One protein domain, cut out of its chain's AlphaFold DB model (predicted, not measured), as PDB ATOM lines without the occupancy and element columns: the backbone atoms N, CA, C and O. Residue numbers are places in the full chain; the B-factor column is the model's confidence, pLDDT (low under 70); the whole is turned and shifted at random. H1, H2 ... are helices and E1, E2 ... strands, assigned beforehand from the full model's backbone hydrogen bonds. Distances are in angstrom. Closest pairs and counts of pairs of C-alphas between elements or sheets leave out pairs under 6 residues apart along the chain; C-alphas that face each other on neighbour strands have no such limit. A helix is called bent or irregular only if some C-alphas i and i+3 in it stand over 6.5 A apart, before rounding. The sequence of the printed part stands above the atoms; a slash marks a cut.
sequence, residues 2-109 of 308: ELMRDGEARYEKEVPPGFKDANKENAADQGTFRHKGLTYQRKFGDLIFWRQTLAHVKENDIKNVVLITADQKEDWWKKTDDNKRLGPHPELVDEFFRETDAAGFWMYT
ATOM      1  N   GLU A   2      38.154 -13.893 -16.902       61.38
ATOM      2  CA  GLU A   2      37.979 -14.720 -18.113       61.38
ATOM      3  C   GLU A   2      36.723 -14.361 -18.931       61.38
ATOM      4  O   GLU A   2      36.839 -14.083 -20.117       61.38
ATOM      5  N   LEU A   3      35.563 -14.192 -18.278       67.75
ATOM      6  CA  LEU A   3      34.310 -13.776 -18.936       67.75
ATOM      7  C   LEU A   3      34.391 -12.393 -19.609       67.75
ATOM      8  O   LEU A   3      33.722 -12.150 -20.603       67.75
ATOM      9  N   MET A   4      35.229 -11.490 -19.086       66.75
ATOM     10  CA  MET A   4      35.424 -10.162 -19.682       66.75
ATOM     11  C   MET A   4      36.302 -10.236 -20.935       66.75
ATOM     12  O   MET A   4      35.983  -9.588 -21.920       66.75
ATOM     13  N   ARG A   5      37.358 -11.065 -20.928       68.06
ATOM     14  CA  ARG A   5      38.197 -11.292 -22.119       68.06
ATOM     15  C   ARG A   5      37.433 -12.024 -23.226       68.06
ATOM     16  O   ARG A   5      37.552 -11.647 -24.384       68.06
ATOM     17  N   ASP A   6      36.637 -13.033 -22.865       78.12
ATOM     18  CA  ASP A   6      35.713 -13.696 -23.798       78.12
ATOM     19  C   ASP A   6      34.695 -12.691 -24.354       78.12
ATOM     20  O   ASP A   6      34.475 -12.623 -25.560       78.12
ATOM     21  N   GLY A   7      34.139 -11.835 -23.491       81.19
ATOM     22  CA  GLY A   7      33.183 -10.806 -23.891       81.19
ATOM     23  C   GLY A   7      33.735  -9.788 -24.887       81.19
ATOM     24  O   GLY A   7      33.037  -9.446 -25.834       81.19
ATOM     25  N   GLU A   8      34.980  -9.336 -24.723       83.69
ATOM     26  CA  GLU A   8      35.627  -8.432 -25.689       83.69
ATOM     27  C   GLU A   8      35.753  -9.085 -27.069       83.69
ATOM     28  O   GLU A   8      35.322  -8.503 -28.062       83.69
ATOM     29  N   ALA A   9      36.258 -10.320 -27.122       85.94
ATOM     30  CA  ALA A   9      36.423 -11.057 -28.373       85.94
ATOM     31  C   ALA A   9      35.083 -11.395 -29.051       85.94
ATOM     32  O   ALA A   9      35.003 -11.438 -30.279       85.94
ATOM     33  N   ARG A  10      34.026 -11.645 -28.266       90.06
ATOM     34  CA  ARG A  10      32.664 -11.843 -28.782       90.06
ATOM     35  C   ARG A  10      32.115 -10.566 -29.397       90.06
ATOM     36  O   ARG A  10      31.599 -10.614 -30.506       90.06
ATOM     37  N   TYR A  11      32.253  -9.433 -28.712       88.69
ATOM     38  CA  TYR A  11      31.701  -8.165 -29.189       88.69
ATOM     39  C   TYR A  11      32.440  -7.644 -30.422       88.69
ATOM     40  O   TYR A  11      31.796  -7.114 -31.320       88.69
ATOM     41  N   GLU A  12      33.758  -7.853 -30.511       85.88
ATOM     42  CA  GLU A  12      34.551  -7.541 -31.711       85.88
ATOM     43  C   GLU A  12      34.066  -8.313 -32.949       85.88
ATOM     44  O   GLU A  12      34.131  -7.809 -34.066       85.88
ATOM     45  N   LYS A  13      33.553  -9.529 -32.749       88.06
ATOM     46  CA  LYS A  13      33.018 -10.397 -33.805       88.06
ATOM     47  C   LYS A  13      31.499 -10.296 -33.964       88.06
ATOM     48  O   LYS A  13      30.926 -11.140 -34.642       88.06
ATOM     49  N   GLU A  14      30.866  -9.323 -33.307       88.19
ATOM     50  CA  GLU A  14      29.410  -9.125 -33.306       88.19
ATOM     51  C   GLU A  14      28.619 -10.374 -32.868       88.19
ATOM     52  O   GLU A  14      27.499 -10.616 -33.304       88.19
ATOM     53  N   VAL A  15      29.193 -11.169 -31.958       88.06
ATOM     54  CA  VAL A  15      28.544 -12.371 -31.421       88.06
ATOM     55  C   VAL A  15      27.567 -11.972 -30.306       88.06
ATOM     56  O   VAL A  15      27.991 -11.368 -29.309       88.06
ATOM     57  N   PRO A  16      26.272 -12.314 -30.413       89.81
ATOM     58  CA  PRO A  16      25.252 -11.941 -29.434       89.81
ATOM     59  C   PRO A  16      25.344 -12.727 -28.113       89.81
ATOM     60  O   PRO A  16      25.987 -13.776 -28.063       89.81
ATOM     61  N   PRO A  17      24.684 -12.269 -27.033       91.06
ATOM     62  CA  PRO A  17      24.047 -10.964 -26.900       91.06
ATOM     63  C   PRO A  17      25.038  -9.930 -26.345       91.06
ATOM     64  O   PRO A  17      26.039 -10.278 -25.716       91.06
ATOM     65  N   GLY A  18      24.735  -8.647 -26.525       86.38
ATOM     66  CA  GLY A  18      25.439  -7.532 -25.899       86.38
ATOM     67  C   GLY A  18      26.438  -6.794 -26.791       86.38
ATOM     68  O   GLY A  18      26.964  -5.765 -26.362       86.38
ATOM     69  N   PHE A  19      26.686  -7.229 -28.033       85.00
ATOM     70  CA  PHE A  19      27.591  -6.501 -28.933       85.00
ATOM     71  C   PHE A  19      27.073  -5.092 -29.264       85.00
ATOM     72  O   PHE A  19      27.871  -4.182 -29.490       85.00
ATOM     73  N   LYS A  20      25.754  -4.850 -29.184       83.25
ATOM     74  CA  LYS A  20      25.191  -3.493 -29.313       83.25
ATOM     75  C   LYS A  20      25.523  -2.567 -28.150       83.25
ATOM     76  O   LYS A  20      25.399  -1.350 -28.281       83.25
ATOM     77  N   ASP A  21      26.005  -3.117 -27.045       78.19
ATOM     78  CA  ASP A  21      26.419  -2.370 -25.866       78.19
ATOM     79  C   ASP A  21      27.934  -2.119 -25.810       78.19
ATOM     80  O   ASP A  21      28.406  -1.467 -24.875       78.19
ATOM     81  N   ALA A  22      28.698  -2.567 -26.816       77.12
ATOM     82  CA  ALA A  22      30.155  -2.432 -26.861       77.12
ATOM     83  C   ALA A  22      30.635  -0.975 -26.702       77.12
ATOM     84  O   ALA A  22      31.617  -0.722 -26.008       77.12
ATOM     85  N   ASN A  23      29.886  -0.011 -27.250       67.31
ATOM     86  CA  ASN A  23      30.223   1.419 -27.223       67.31
ATOM     87  C   ASN A  23      29.769   2.166 -25.951       67.31
ATOM     88  O   ASN A  23      29.975   3.378 -25.845       67.31
ATOM     89  N   LYS A  24      29.177   1.482 -24.957       66.12
ATOM     90  CA  LYS A  24      28.714   2.108 -23.697       66.12
ATOM     91  C   LYS A  24      29.845   2.619 -22.785       66.12
ATOM     92  O   LYS A  24      29.565   3.120 -21.700       66.12
ATOM     93  N   GLU A  25      31.105   2.529 -23.209       56.38
ATOM     94  CA  GLU A  25      32.263   3.089 -22.497       56.38
ATOM     95  C   GLU A  25      32.379   4.617 -22.608       56.38
ATOM     96  O   GLU A  25      32.931   5.243 -21.708       56.38
ATOM     97  N   ASN A  26      31.820   5.228 -23.661       50.00
ATOM     98  CA  ASN A  26      31.989   6.659 -23.958       50.00
ATOM     99  C   ASN A  26      30.944   7.580 -23.300       50.00
ATOM    100  O   ASN A  26      30.978   8.796 -23.493       50.00
ATOM    101  N   ALA A  27      29.993   7.030 -22.542       50.50
ATOM    102  CA  ALA A  27      29.021   7.836 -21.813       50.50
ATOM    103  C   ALA A  27      29.676   8.424 -20.554       50.50
ATOM    104  O   ALA A  27      30.318   7.704 -19.795       50.50
ATOM    105  N   ALA A  28      29.464   9.720 -20.310       51.59
ATOM    106  CA  ALA A  28      30.039  10.492 -19.200       51.59
ATOM    107  C   ALA A  28      29.763   9.934 -17.779       51.59
ATOM    108  O   ALA A  28      30.315  10.449 -16.811       51.59
ATOM    109  N   ASP A  29      28.970   8.864 -17.651       48.03
ATOM    110  CA  ASP A  29      28.650   8.173 -16.404       48.03
ATOM    111  C   ASP A  29      29.126   6.709 -16.409       48.03
ATOM    112  O   ASP A  29      28.437   5.792 -16.862       48.03
ATOM    113  N   GLN A  30      30.315   6.510 -15.833       54.09
ATOM    114  CA  GLN A  30      30.820   5.278 -15.213       54.09
ATOM    115  C   GLN A  30      30.497   3.968 -15.962       54.09
ATOM    116  O   GLN A  30      29.510   3.283 -15.677       54.09
ATOM    117  N   GLY A  31      31.413   3.537 -16.839       60.03
ATOM    118  CA  GLY A  31      31.373   2.255 -17.566       60.03
ATOM    119  C   GLY A  31      31.369   0.984 -16.696       60.03
ATOM    120  O   GLY A  31      31.419  -0.125 -17.227       60.03
ATOM    121  N   THR A  32      31.266   1.107 -15.368       64.88
ATOM    122  CA  THR A  32      31.153  -0.012 -14.422       64.88
ATOM    123  C   THR A  32      29.857   0.070 -13.617       64.88
ATOM    124  O   THR A  32      29.454   1.132 -13.156       64.88
ATOM    125  N   PHE A  33      29.174  -1.063 -13.474       64.56
ATOM    126  CA  PHE A  33      28.028  -1.238 -12.595       64.56
ATOM    127  C   PHE A  33      28.523  -1.738 -11.244       64.56
ATOM    128  O   PHE A  33      29.331  -2.668 -11.196       64.56
ATOM    129  N   ARG A  34      28.021  -1.151 -10.153       66.12
ATOM    130  CA  ARG A  34      28.329  -1.591  -8.791       66.12
ATOM    131  C   ARG A  34      27.047  -1.880  -8.024       66.12
ATOM    132  O   ARG A  34      26.285  -0.966  -7.723       66.12
ATOM    133  N   HIS A  35      26.821  -3.140  -7.668       56.72
ATOM    134  CA  HIS A  35      25.654  -3.549  -6.884       56.72
ATOM    135  C   HIS A  35      26.014  -4.680  -5.921       56.72
ATOM    136  O   HIS A  35      26.665  -5.643  -6.312       56.72
ATOM    137  N   LYS A  36      25.614  -4.560  -4.645       53.41
ATOM    138  CA  LYS A  36      25.875  -5.561  -3.583       53.41
ATOM    139  C   LYS A  36      27.342  -6.033  -3.494       53.41
ATOM    140  O   LYS A  36      27.611  -7.190  -3.204       53.41
ATOM    141  N   GLY A  37      28.298  -5.137  -3.748       64.25
ATOM    142  CA  GLY A  37      29.736  -5.444  -3.709       64.25
ATOM    143  C   GLY A  37      30.312  -6.058  -4.993       64.25
ATOM    144  O   GLY A  37      31.528  -6.190  -5.089       64.25
ATOM    145  N   LEU A  38      29.481  -6.364  -5.992       63.00
ATOM    146  CA  LEU A  38      29.921  -6.779  -7.323       63.00
ATOM    147  C   LEU A  38      30.185  -5.544  -8.182       63.00
ATOM    148  O   LEU A  38      29.321  -4.674  -8.283       63.00
ATOM    149  N   THR A  39      31.358  -5.502  -8.811       68.31
ATOM    150  CA  THR A  39      31.731  -4.486  -9.800       68.31
ATOM    151  C   THR A  39      32.028  -5.178 -11.125       68.31
ATOM    152  O   THR A  39      32.920  -6.023 -11.190       68.31
ATOM    153  N   TYR A  40      31.304  -4.825 -12.183       71.56
ATOM    154  CA  TYR A  40      31.548  -5.329 -13.538       71.56
ATOM    155  C   TYR A  40      31.317  -4.229 -14.570       71.56
ATOM    156  O   TYR A  40      30.645  -3.240 -14.287       71.56
ATOM    157  N   GLN A  41      31.888  -4.363 -15.764       73.50
ATOM    158  CA  GLN A  41      31.688  -3.362 -16.811       73.50
ATOM    159  C   GLN A  41      30.268  -3.461 -17.374       73.50
ATOM    160  O   GLN A  41      29.807  -4.554 -17.708       73.50
ATOM    161  N   ARG A  42      29.577  -2.322 -17.490       74.44
ATOM    162  CA  ARG A  42      28.153  -2.257 -17.874       74.44
ATOM    163  C   ARG A  42      27.880  -2.919 -19.222       74.44
ATOM    164  O   ARG A  42      26.839  -3.548 -19.369       74.44
ATOM    165  N   LYS A  43      28.827  -2.818 -20.161       79.50
ATOM    166  CA  LYS A  43      28.721  -3.423 -21.495       79.50
ATOM    167  C   LYS A  43      28.565  -4.946 -21.463       79.50
ATOM    168  O   LYS A  43      27.949  -5.496 -22.362       79.50
ATOM    169  N   PHE A  44      29.044  -5.633 -20.422       82.94
ATOM    170  CA  PHE A  44      28.943  -7.094 -20.307       82.94
ATOM    171  C   PHE A  44      27.682  -7.586 -19.588       82.94
ATOM    172  O   PHE A  44      27.581  -8.778 -19.315       82.94
ATOM    173  N   GLY A  45      26.735  -6.705 -19.245       84.38
ATOM    174  CA  GLY A  45      25.514  -7.101 -18.537       84.38
ATOM    175  C   GLY A  45      24.738  -8.204 -19.263       84.38
ATOM    176  O   GLY A  45      24.447  -9.237 -18.661       84.38
ATOM    177  N   ASP A  46      24.493  -8.011 -20.560       89.00
ATOM    178  CA  ASP A  46      23.761  -8.951 -21.416       89.00
ATOM    179  C   ASP A  46      24.465 -10.317 -21.481       89.00
ATOM    180  O   ASP A  46      23.843 -11.354 -21.244       89.00
ATOM    181  N   LEU A  47      25.788 -10.320 -21.686       89.88
ATOM    182  CA  LEU A  47      26.596 -11.540 -21.707       89.88
ATOM    183  C   LEU A  47      26.589 -12.278 -20.361       89.88
ATOM    184  O   LEU A  47      26.473 -13.503 -20.329       89.88
ATOM    185  N   ILE A  48      26.721 -11.557 -19.243       87.62
ATOM    186  CA  ILE A  48      26.702 -12.158 -17.901       87.62
ATOM    187  C   ILE A  48      25.360 -12.851 -17.664       87.62
ATOM    188  O   ILE A  48      25.339 -14.008 -17.246       87.62
ATOM    189  N   PHE A  49      24.256 -12.168 -17.967       90.44
ATOM    190  CA  PHE A  49      22.916 -12.726 -17.829       90.44
ATOM    191  C   PHE A  49      22.714 -13.962 -18.718       90.44
ATOM    192  O   PHE A  49      22.204 -14.986 -18.257       90.44
ATOM    193  N   TRP A  50      23.174 -13.905 -19.971       94.19
ATOM    194  CA  TRP A  50      23.086 -15.024 -20.904       94.19
ATOM    195  C   TRP A  50      23.858 -16.251 -20.408       94.19
ATOM    196  O   TRP A  50      23.293 -17.339 -20.302       94.19
ATOM    197  N   ARG A  51      25.116 -16.071 -19.987       93.19
ATOM    198  CA  ARG A  51      25.940 -17.156 -19.426       93.19
ATOM    199  C   ARG A  51      25.318 -17.761 -18.168       93.19
ATOM    200  O   ARG A  51      25.319 -18.981 -18.023       93.19
ATOM    201  N   GLN A  52      24.764 -16.933 -17.282       91.62
ATOM    202  CA  GLN A  52      24.058 -17.410 -16.088       91.62
ATOM    203  C   GLN A  52      22.802 -18.208 -16.440       91.62
ATOM    204  O   GLN A  52      22.537 -19.222 -15.803       91.62
ATOM    205  N   THR A  53      22.062 -17.789 -17.467       94.81
ATOM    206  CA  THR A  53      20.884 -18.516 -17.955       94.81
ATOM    207  C   THR A  53      21.273 -19.903 -18.460       94.81
ATOM    208  O   THR A  53      20.710 -20.891 -17.998       94.81
ATOM    209  N   LEU A  54      22.278 -19.995 -19.338       95.38
ATOM    210  CA  LEU A  54      22.769 -21.277 -19.862       95.38
ATOM    211  C   LEU A  54      23.256 -22.206 -18.743       95.38
ATOM    212  O   LEU A  54      22.874 -23.376 -18.701       95.38
ATOM    213  N   ALA A  55      24.051 -21.675 -17.808       95.56
ATOM    214  CA  ALA A  55      24.539 -22.433 -16.660       95.56
ATOM    215  C   ALA A  55      23.379 -22.955 -15.803       95.56
ATOM    216  O   ALA A  55      23.325 -24.142 -15.502       95.56
ATOM    217  N   HIS A  56      22.401 -22.103 -15.488       95.75
ATOM    218  CA  HIS A  56      21.253 -22.489 -14.675       95.75
ATOM    219  C   HIS A  56      20.407 -23.581 -15.336       95.75
ATOM    220  O   HIS A  56      20.035 -24.551 -14.676       95.75
ATOM    221  N   VAL A  57      20.132 -23.456 -16.638       95.56
ATOM    222  CA  VAL A  57      19.378 -24.453 -17.414       95.56
ATOM    223  C   VAL A  57      20.078 -25.805 -17.384       95.56
ATOM    224  O   VAL A  57      19.434 -26.821 -17.129       95.56
ATOM    225  N   LYS A  58      21.398 -25.804 -17.586       93.31
ATOM    226  CA  LYS A  58      22.224 -27.010 -17.578       93.31
ATOM    227  C   LYS A  58      22.308 -27.654 -16.194       93.31
ATOM    228  O   LYS A  58      22.092 -28.851 -16.061       93.31
ATOM    229  N   GLU A  59      22.600 -26.867 -15.161       96.12
ATOM    230  CA  GLU A  59      22.768 -27.348 -13.784       96.12
ATOM    231  C   GLU A  59      21.473 -27.917 -13.189       96.12
ATOM    232  O   GLU A  59      21.531 -28.787 -12.322       96.12
ATOM    233  N   ASN A  60      20.314 -27.442 -13.654       95.75
ATOM    234  CA  ASN A  60      19.002 -27.829 -13.128       95.75
ATOM    235  C   ASN A  60      18.198 -28.721 -14.093       95.75
ATOM    236  O   ASN A  60      17.018 -28.956 -13.848       95.75
ATOM    237  N   ASP A  61      18.818 -29.205 -15.174       91.25
ATOM    238  CA  ASP A  61      18.210 -30.073 -16.195       91.25
ATOM    239  C   ASP A  61      16.860 -29.557 -16.746       91.25
ATOM    240  O   ASP A  61      15.884 -30.294 -16.927       91.25
ATOM    241  N   ILE A  62      16.775 -28.248 -16.997       92.69
ATOM    242  CA  ILE A  62      15.536 -27.608 -17.451       92.69
ATOM    243  C   ILE A  62      15.293 -27.948 -18.926       92.69
ATOM    244  O   ILE A  62      16.085 -27.600 -19.796       92.69
ATOM    245  N   LYS A  63      14.157 -28.590 -19.229       85.62
ATOM    246  CA  LYS A  63      13.853 -29.070 -20.590       85.62
ATOM    247  C   LYS A  63      13.244 -28.032 -21.525       85.62
ATOM    248  O   LYS A  63      13.435 -28.143 -22.729       85.62
ATOM    249  N   ASN A  64      12.508 -27.053 -21.010       86.69
ATOM    250  CA  ASN A  64      11.861 -26.030 -21.830       86.69
ATOM    251  C   ASN A  64      12.053 -24.663 -21.190       86.69
ATOM    252  O   ASN A  64      11.737 -24.483 -20.014       86.69
ATOM    253  N   VAL A  65      12.545 -23.708 -21.971       89.56
ATOM    254  CA  VAL A  65      12.860 -22.363 -21.495       89.56
ATOM    255  C   VAL A  65      12.161 -21.333 -22.361       89.56
ATOM    256  O   VAL A  65      12.306 -21.314 -23.581       89.56
ATOM    257  N   VAL A  66      11.419 -20.447 -21.706       86.62
ATOM    258  CA  VAL A  66      10.858 -19.247 -22.322       86.62
ATOM    259  C   VAL A  66      11.486 -18.048 -21.634       86.62
ATOM    260  O   VAL A  66      11.244 -17.805 -20.453       86.62
ATOM    261  N   LEU A  67      12.308 -17.309 -22.370       89.19
ATOM    262  CA  LEU A  67      12.944 -16.097 -21.879       89.19
ATOM    263  C   LEU A  67      12.072 -14.885 -22.225       89.19
ATOM    264  O   LEU A  67      11.809 -14.601 -23.392       89.19
ATOM    265  N   ILE A  68      11.639 -14.143 -21.211       87.31
ATOM    266  CA  ILE A  68      10.817 -12.944 -21.399       87.31
ATOM    267  C   ILE A  68      11.710 -11.724 -21.208       87.31
ATOM    268  O   ILE A  68      12.287 -11.546 -20.135       87.31
ATOM    269  N   THR A  69      11.832 -10.882 -22.231       85.25
ATOM    270  CA  THR A  69      12.680  -9.687 -22.175       85.25
ATOM    271  C   THR A  69      12.041  -8.501 -22.882       85.25
ATOM    272  O   THR A  69      11.467  -8.631 -23.961       85.25
ATOM    273  N   ALA A  70      12.148  -7.324 -22.267       79.94
ATOM    274  CA  ALA A  70      11.781  -6.058 -22.899       79.94
ATOM    275  C   ALA A  70      12.906  -5.501 -23.788       79.94
ATOM    276  O   ALA A  70      12.703  -4.487 -24.457       79.94
ATOM    277  N   ASP A  71      14.087  -6.131 -23.790       81.19
ATOM    278  CA  ASP A  71      15.172  -5.751 -24.688       81.19
ATOM    279  C   ASP A  71      14.742  -6.003 -26.138       81.19
ATOM    280  O   ASP A  71      14.139  -7.030 -26.441       81.19
ATOM    281  N   GLN A  72      14.990  -5.044 -27.030       76.12
ATOM    282  CA  GLN A  72      14.590  -5.099 -28.442       76.12
ATOM    283  C   GLN A  72      15.776  -4.897 -29.388       76.12
ATOM    284  O   GLN A  72      15.580  -4.627 -30.579       76.12
ATOM    285  N   LYS A  73      17.008  -4.964 -28.881       83.81
ATOM    286  CA  LYS A  73      18.207  -4.831 -29.706       83.81
ATOM    287  C   LYS A  73      18.330  -6.014 -30.680       83.81
ATOM    288  O   LYS A  73      17.764  -7.085 -30.472       83.81
ATOM    289  N   GLU A  74      19.017  -5.800 -31.797       81.31
ATOM    290  CA  GLU A  74      19.187  -6.833 -32.836       81.31
ATOM    291  C   GLU A  74      20.146  -7.956 -32.430       81.31
ATOM    292  O   GLU A  74      20.082  -9.036 -32.990       81.31
ATOM    293  N   ASP A  75      20.972  -7.746 -31.409       85.69
ATOM    294  CA  ASP A  75      21.785  -8.802 -30.806       85.69
ATOM    295  C   ASP A  75      20.960  -9.751 -29.919       85.69
ATOM    296  O   ASP A  75      21.448 -10.797 -29.512       85.69
ATOM    297  N   TRP A  76      19.694  -9.433 -29.646       86.38
ATOM    298  CA  TRP A  76      18.748 -10.334 -28.981       86.38
ATOM    299  C   TRP A  76      17.736 -10.954 -29.948       86.38
ATOM    300  O   TRP A  76      17.276 -12.079 -29.745       86.38
ATOM    301  N   TRP A  77      17.397 -10.238 -31.017       81.56
ATOM    302  CA  TRP A  77      16.322 -10.605 -31.931       81.56
ATOM    303  C   TRP A  77      16.803 -10.614 -33.368       81.56
ATOM    304  O   TRP A  77      17.389  -9.641 -33.832       81.56
ATOM    305  N   LYS A  78      16.428 -11.651 -34.120       74.69
ATOM    306  CA  LYS A  78      16.539 -11.601 -35.572       74.69
ATOM    307  C   LYS A  78      15.618 -10.503 -36.083       74.69
ATOM    308  O   LYS A  78      14.399 -10.581 -35.893       74.69
ATOM    309  N   LYS A  79      16.203  -9.505 -36.735       63.56
ATOM    310  CA  LYS A  79      15.458  -8.449 -37.407       63.56
ATOM    311  C   LYS A  79      15.583  -8.589 -38.914       63.56
ATOM    312  O   LYS A  79      16.598  -9.062 -39.415       63.56
ATOM    313  N   THR A  80      14.528  -8.224 -39.614       50.59
ATOM    314  CA  THR A  80      14.552  -7.980 -41.056       50.59
ATOM    315  C   THR A  80      15.145  -6.599 -41.352       50.59
ATOM    316  O   THR A  80      15.269  -5.766 -40.452       50.59
ATOM    317  N   ASP A  81      15.460  -6.331 -42.620       43.62
ATOM    318  CA  ASP A  81      15.957  -5.021 -43.072       43.62
ATOM    319  C   ASP A  81      14.951  -3.879 -42.811       43.62
ATOM    320  O   ASP A  81      15.341  -2.723 -42.657       43.62
ATOM    321  N   ASP A  82      13.654  -4.195 -42.687       41.25
ATOM    322  CA  ASP A  82      12.587  -3.284 -42.249       41.25
ATOM    323  C   ASP A  82      12.371  -3.281 -40.718       41.25
ATOM    324  O   ASP A  82      11.328  -2.854 -40.227       41.25
ATOM    325  N   ASN A  83      13.365  -3.739 -39.948       49.34
ATOM    326  CA  ASN A  83      13.436  -3.696 -38.483       49.34
ATOM    327  C   ASN A  83      12.328  -4.496 -37.757       49.34
ATOM    328  O   ASN A  83      12.114  -4.322 -36.549       49.34
ATOM    329  N   LYS A  84      11.638  -5.409 -38.457       46.38
ATOM    330  CA  LYS A  84      10.641  -6.309 -37.859       46.38
ATOM    331  C   LYS A  84      11.318  -7.505 -37.204       46.38
ATOM    332  O   LYS A  84      12.265  -8.078 -37.729       46.38
ATOM    333  N   ARG A  85      10.813  -7.904 -36.037       59.12
ATOM    334  CA  ARG A  85      11.353  -9.017 -35.244       59.12
ATOM    335  C   ARG A  85      10.764 -10.348 -35.712       59.12
ATOM    336  O   ARG A  85       9.556 -10.536 -35.617       59.12
ATOM    337  N   LEU A  86      11.621 -11.264 -36.160       53.59
ATOM    338  CA  LEU A  86      11.242 -12.611 -36.611       53.59
ATOM    339  C   LEU A  86      11.252 -13.645 -35.475       53.59
ATOM    340  O   LEU A  86      10.555 -14.654 -35.543       53.59
ATOM    341  N   GLY A  87      12.048 -13.406 -34.433       68.06
ATOM    342  CA  GLY A  87      12.238 -14.332 -33.317       68.06
ATOM    343  C   GLY A  87      13.591 -14.125 -32.635       68.06
ATOM    344  O   GLY A  87      14.275 -13.139 -32.941       68.06
ATOM    345  N   PRO A  88      13.983 -15.026 -31.717       77.06
ATOM    346  CA  PRO A  88      15.313 -15.014 -31.113       77.06
ATOM    347  C   PRO A  88      16.414 -14.919 -32.175       77.06
ATOM    348  O   PRO A  88      16.276 -15.477 -33.267       77.06
ATOM    349  N   HIS A  89      17.510 -14.222 -31.875       85.25
ATOM    350  CA  HIS A  89      18.654 -14.194 -32.786       85.25
ATOM    351  C   HIS A  89      19.181 -15.625 -33.033       85.25
ATOM    352  O   HIS A  89      19.374 -16.353 -32.057       85.25
ATOM    353  N   PRO A  90      19.447 -16.059 -34.284       81.69
ATOM    354  CA  PRO A  90      19.775 -17.457 -34.573       81.69
ATOM    355  C   PRO A  90      21.004 -17.958 -33.810       81.69
ATOM    356  O   PRO A  90      20.960 -19.036 -33.234       81.69
ATOM    357  N   GLU A  91      22.050 -17.137 -33.691       82.12
ATOM    358  CA  GLU A  91      23.248 -17.511 -32.920       82.12
ATOM    359  C   GLU A  91      22.978 -17.732 -31.422       82.12
ATOM    360  O   GLU A  91      23.649 -18.559 -30.805       82.12
ATOM    361  N   LEU A  92      21.985 -17.047 -30.836       91.00
ATOM    362  CA  LEU A  92      21.564 -17.309 -29.456       91.00
ATOM    363  C   LEU A  92      20.866 -18.663 -29.351       91.00
ATOM    364  O   LEU A  92      21.105 -19.405 -28.405       91.00
ATOM    365  N   VAL A  93      20.019 -18.996 -30.326       84.88
ATOM    366  CA  VAL A  93      19.339 -20.297 -30.388       84.88
ATOM    367  C   VAL A  93      20.365 -21.421 -30.534       84.88
ATOM    368  O   VAL A  93      20.333 -22.388 -29.772       84.88
ATOM    369  N   ASP A  94      21.312 -21.261 -31.456       83.12
ATOM    370  CA  ASP A  94      22.370 -22.237 -31.710       83.12
ATOM    371  C   ASP A  94      23.289 -22.410 -30.495       83.12
ATOM    372  O   ASP A  94      23.633 -23.536 -30.135       83.12
ATOM    373  N   GLU A  95      23.694 -21.319 -29.834       90.75
ATOM    374  CA  GLU A  95      24.473 -21.409 -28.596       90.75
ATOM    375  C   GLU A  95      23.674 -22.076 -27.475       90.75
ATOM    376  O   GLU A  95      24.216 -22.929 -26.776       90.75
ATOM    377  N   PHE A  96      22.389 -21.754 -27.329       93.31
ATOM    378  CA  PHE A  96      21.551 -22.337 -26.288       93.31
ATOM    379  C   PHE A  96      21.459 -23.863 -26.402       93.31
ATOM    380  O   PHE A  96      21.703 -24.568 -25.422       93.31
ATOM    381  N   PHE A  97      21.161 -24.383 -27.595       89.31
ATOM    382  CA  PHE A  97      21.064 -25.830 -27.816       89.31
ATOM    383  C   PHE A  97      22.422 -26.535 -27.858       89.31
ATOM    384  O   PHE A  97      22.492 -27.739 -27.639       89.31
ATOM    385  N   ARG A  98      23.514 -25.809 -28.123       92.38
ATOM    386  CA  ARG A  98      24.869 -26.370 -28.043       92.38
ATOM    387  C   ARG A  98      25.354 -26.510 -26.600       92.38
ATOM    388  O   ARG A  98      26.075 -27.454 -26.292       92.38
ATOM    389  N   GLU A  99      25.007 -25.562 -25.737       91.50
ATOM    390  CA  GLU A  99      25.522 -25.498 -24.363       91.50
ATOM    391  C   GLU A  99      24.633 -26.229 -23.340       91.50
ATOM    392  O   GLU A  99      25.102 -26.546 -22.239       91.50
ATOM    393  N   THR A 100      23.373 -26.515 -23.694       91.62
ATOM    394  CA  THR A 100      22.358 -27.114 -22.809       91.62
ATOM    395  C   THR A 100      21.701 -28.355 -23.423       91.62
ATOM    396  O   THR A 100      21.608 -28.475 -24.638       91.62
ATOM    397  N   ASP A 101      21.173 -29.247 -22.577       89.69
ATOM    398  CA  ASP A 101      20.416 -30.446 -22.992       89.69
ATOM    399  C   ASP A 101      18.891 -30.203 -23.049       89.69
ATOM    400  O   ASP A 101      18.072 -31.118 -22.888       89.69
ATOM    401  N   ALA A 102      18.488 -28.941 -23.204       86.69
ATOM    402  CA  ALA A 102      17.090 -28.543 -23.255       86.69
ATOM    403  C   ALA A 102      16.442 -28.938 -24.594       86.69
ATOM    404  O   ALA A 102      17.058 -28.894 -25.654       86.69
ATOM    405  N   ALA A 103      15.157 -29.287 -24.545       74.94
ATOM    406  CA  ALA A 103      14.355 -29.651 -25.710       74.94
ATOM    407  C   ALA A 103      13.697 -28.439 -26.392       74.94
ATOM    408  O   ALA A 103      13.313 -28.529 -27.557       74.94
ATOM    409  N   GLY A 104      13.551 -27.315 -25.683       75.19
ATOM    410  CA  GLY A 104      12.892 -26.125 -26.213       75.19
ATOM    411  C   GLY A 104      13.446 -24.819 -25.657       75.19
ATOM    412  O   GLY A 104      13.664 -24.686 -24.451       75.19
ATOM    413  N   PHE A 105      13.605 -23.840 -26.546       86.38
ATOM    414  CA  PHE A 105      13.967 -22.464 -26.224       86.38
ATOM    415  C   PHE A 105      13.147 -21.492 -27.063       86.38
ATOM    416  O   PHE A 105      13.042 -21.646 -28.280       86.38
ATOM    417  N   TRP A 106      12.576 -20.482 -26.415       85.12
ATOM    418  CA  TRP A 106      11.908 -19.384 -27.099       85.12
ATOM    419  C   TRP A 106      12.056 -18.074 -26.330       85.12
ATOM    420  O   TRP A 106      12.353 -18.073 -25.134       85.12
ATOM    421  N   MET A 107      11.817 -16.953 -27.012       84.94
ATOM    422  CA  MET A 107      11.809 -15.630 -26.397       84.94
ATOM    423  C   MET A 107      10.504 -14.891 -26.671       84.94
ATOM    424  O   MET A 107       9.964 -14.953 -27.774       84.94
ATOM    425  N   TYR A 108      10.038 -14.132 -25.683       77.62
ATOM    426  CA  TYR A 108       8.912 -13.214 -25.830       77.62
ATOM    427  C   TYR A 108       9.251 -11.823 -25.311       77.62
ATOM    428  O   TYR A 108       9.994 -11.669 -24.341       77.62
ATOM    429  N   THR A 109       8.625 -10.806 -25.897       77.81
ATOM    430  CA  THR A 109       8.405  -9.554 -25.169       77.81
ATOM    431  C   THR A 109       7.379  -9.753 -24.053       77.81
ATOM    432  O   THR A 109       6.558 -10.671 -24.133       77.81
TER     433      THR A 109
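What this domain is: This is residues 2 to 109 of the 308 residues of the protein "PIN_8 domain-containing protein" of Rhizobium sp. G21 (UniProt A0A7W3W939). One long helix, H2, runs like a beam between two groups of small parts: near its first residues are helix H1, which packs on residues 44 to 48, and the hairpin E1 and E2, and near its last residues are helix H3 and the parallel strand pair E3 and E6. A second hairpin, E4 and E5, stands beyond that pair, with Pro 88 of E5 near Met 107 of E6, and the strands make three separate two-stranded sheets rather than one. The printed part has 108 residues with three named helices and six named strands, in the order H1 E1 E2 H2 E3 E4 E5 H3 E6; E1 with E2 and E4 with E5 are antiparallel, E3 with E6 parallel. The class is mixed, helices and strands. The whole is compact, with a radius of gyration of the C-alphas of 14.5 A and spans of 42 by 38 by 24 A.

How they stand to each other: H1, residues 2 to 12, is followed by a long link of 19 residues, 13 to 31, with no named element. E1, residues 32 to 35, and E2, residues 38 to 41, form an antiparallel hairpin at 158 degrees, with N 33 and O 40 at 2.8 A and N 38 and O 35 at 2.9 A, within hydrogen-bond range. H2, residues 42 to 59, follows E2 with no residue between. It is irregular: C-alphas 43 and 46 are 7.4 A apart. H2 touches H1 with residues 44 to 48 alone; the closest C-alphas are those of Gly 7 and Phe 44, 6.7 A apart, and the two helices run opposite ways at a steep tilt of 64 degrees. E3, residues 64 to 68, comes closest to H2 at the C-alphas of Val 57 and Val 65, 8.0 A apart. E4, residues 77 to 79, and E5, residues 85 to 88, form the other antiparallel hairpin, at 149 degrees, with N 78 and O 87 at 2.9 A, within hydrogen-bond range. H3, residues 90 to 99, only just touches H2, with 3 pairs of C-alphas within 8 A, the closest being the C-alphas of Leu 54 and Phe 96, 6.6 A apart; H2 touches H3 with residues 54 to 58 alone. H2 and H3 run the same way at a steep tilt of 44 degrees. E6, residues 104 to 108, is the parallel neighbour of E3 at 14 degrees, with N 65 and O 104 at 2.9 A and N 106 and O 65 at 3.0 A, within hydrogen-bond range. The closest C-alphas of H3 and E6 are those of Val 93 and Phe 105, 7.1 A apart, and those of E5 and E6 are Pro 88 and Met 107, 5.9 A apart. Among the pairs that are apart are H1 and H3, and E1 and E6. Every O i to N i+4 pair is within hydrogen-bond range in H1 and H3; in H2 it is 12 of 14.

Where its parts are: H1 begins at C-alpha 2, (37.979, -14.720, -18.113), and measures 15.8 A from first to last C-alpha. E1 measures 10.0 A and E2 10.2 A. H2, the longest helix, measures 26.0 A and ends at C-alpha 59, (22.768, -27.348, -13.784). E3 measures 13.1 A, E4 5.9 A, E5 8.3 A and H3 14.2 A. E6 measures 13.5 A and ends at C-alpha 108, (8.912, -13.214, -25.830).

The domain as a whole: The two C-alphas farthest apart are those of Ala 28 and Ala 103, 43.6 A. The printed part has no cut. The link from H1 to E1 is long, that from E3 to E4 short, and the others are tight. The mean pLDDT of the printed part is 78.3, and 30 residues are under 70: residues 2 to 5, 23 to 39 and 79 to 87.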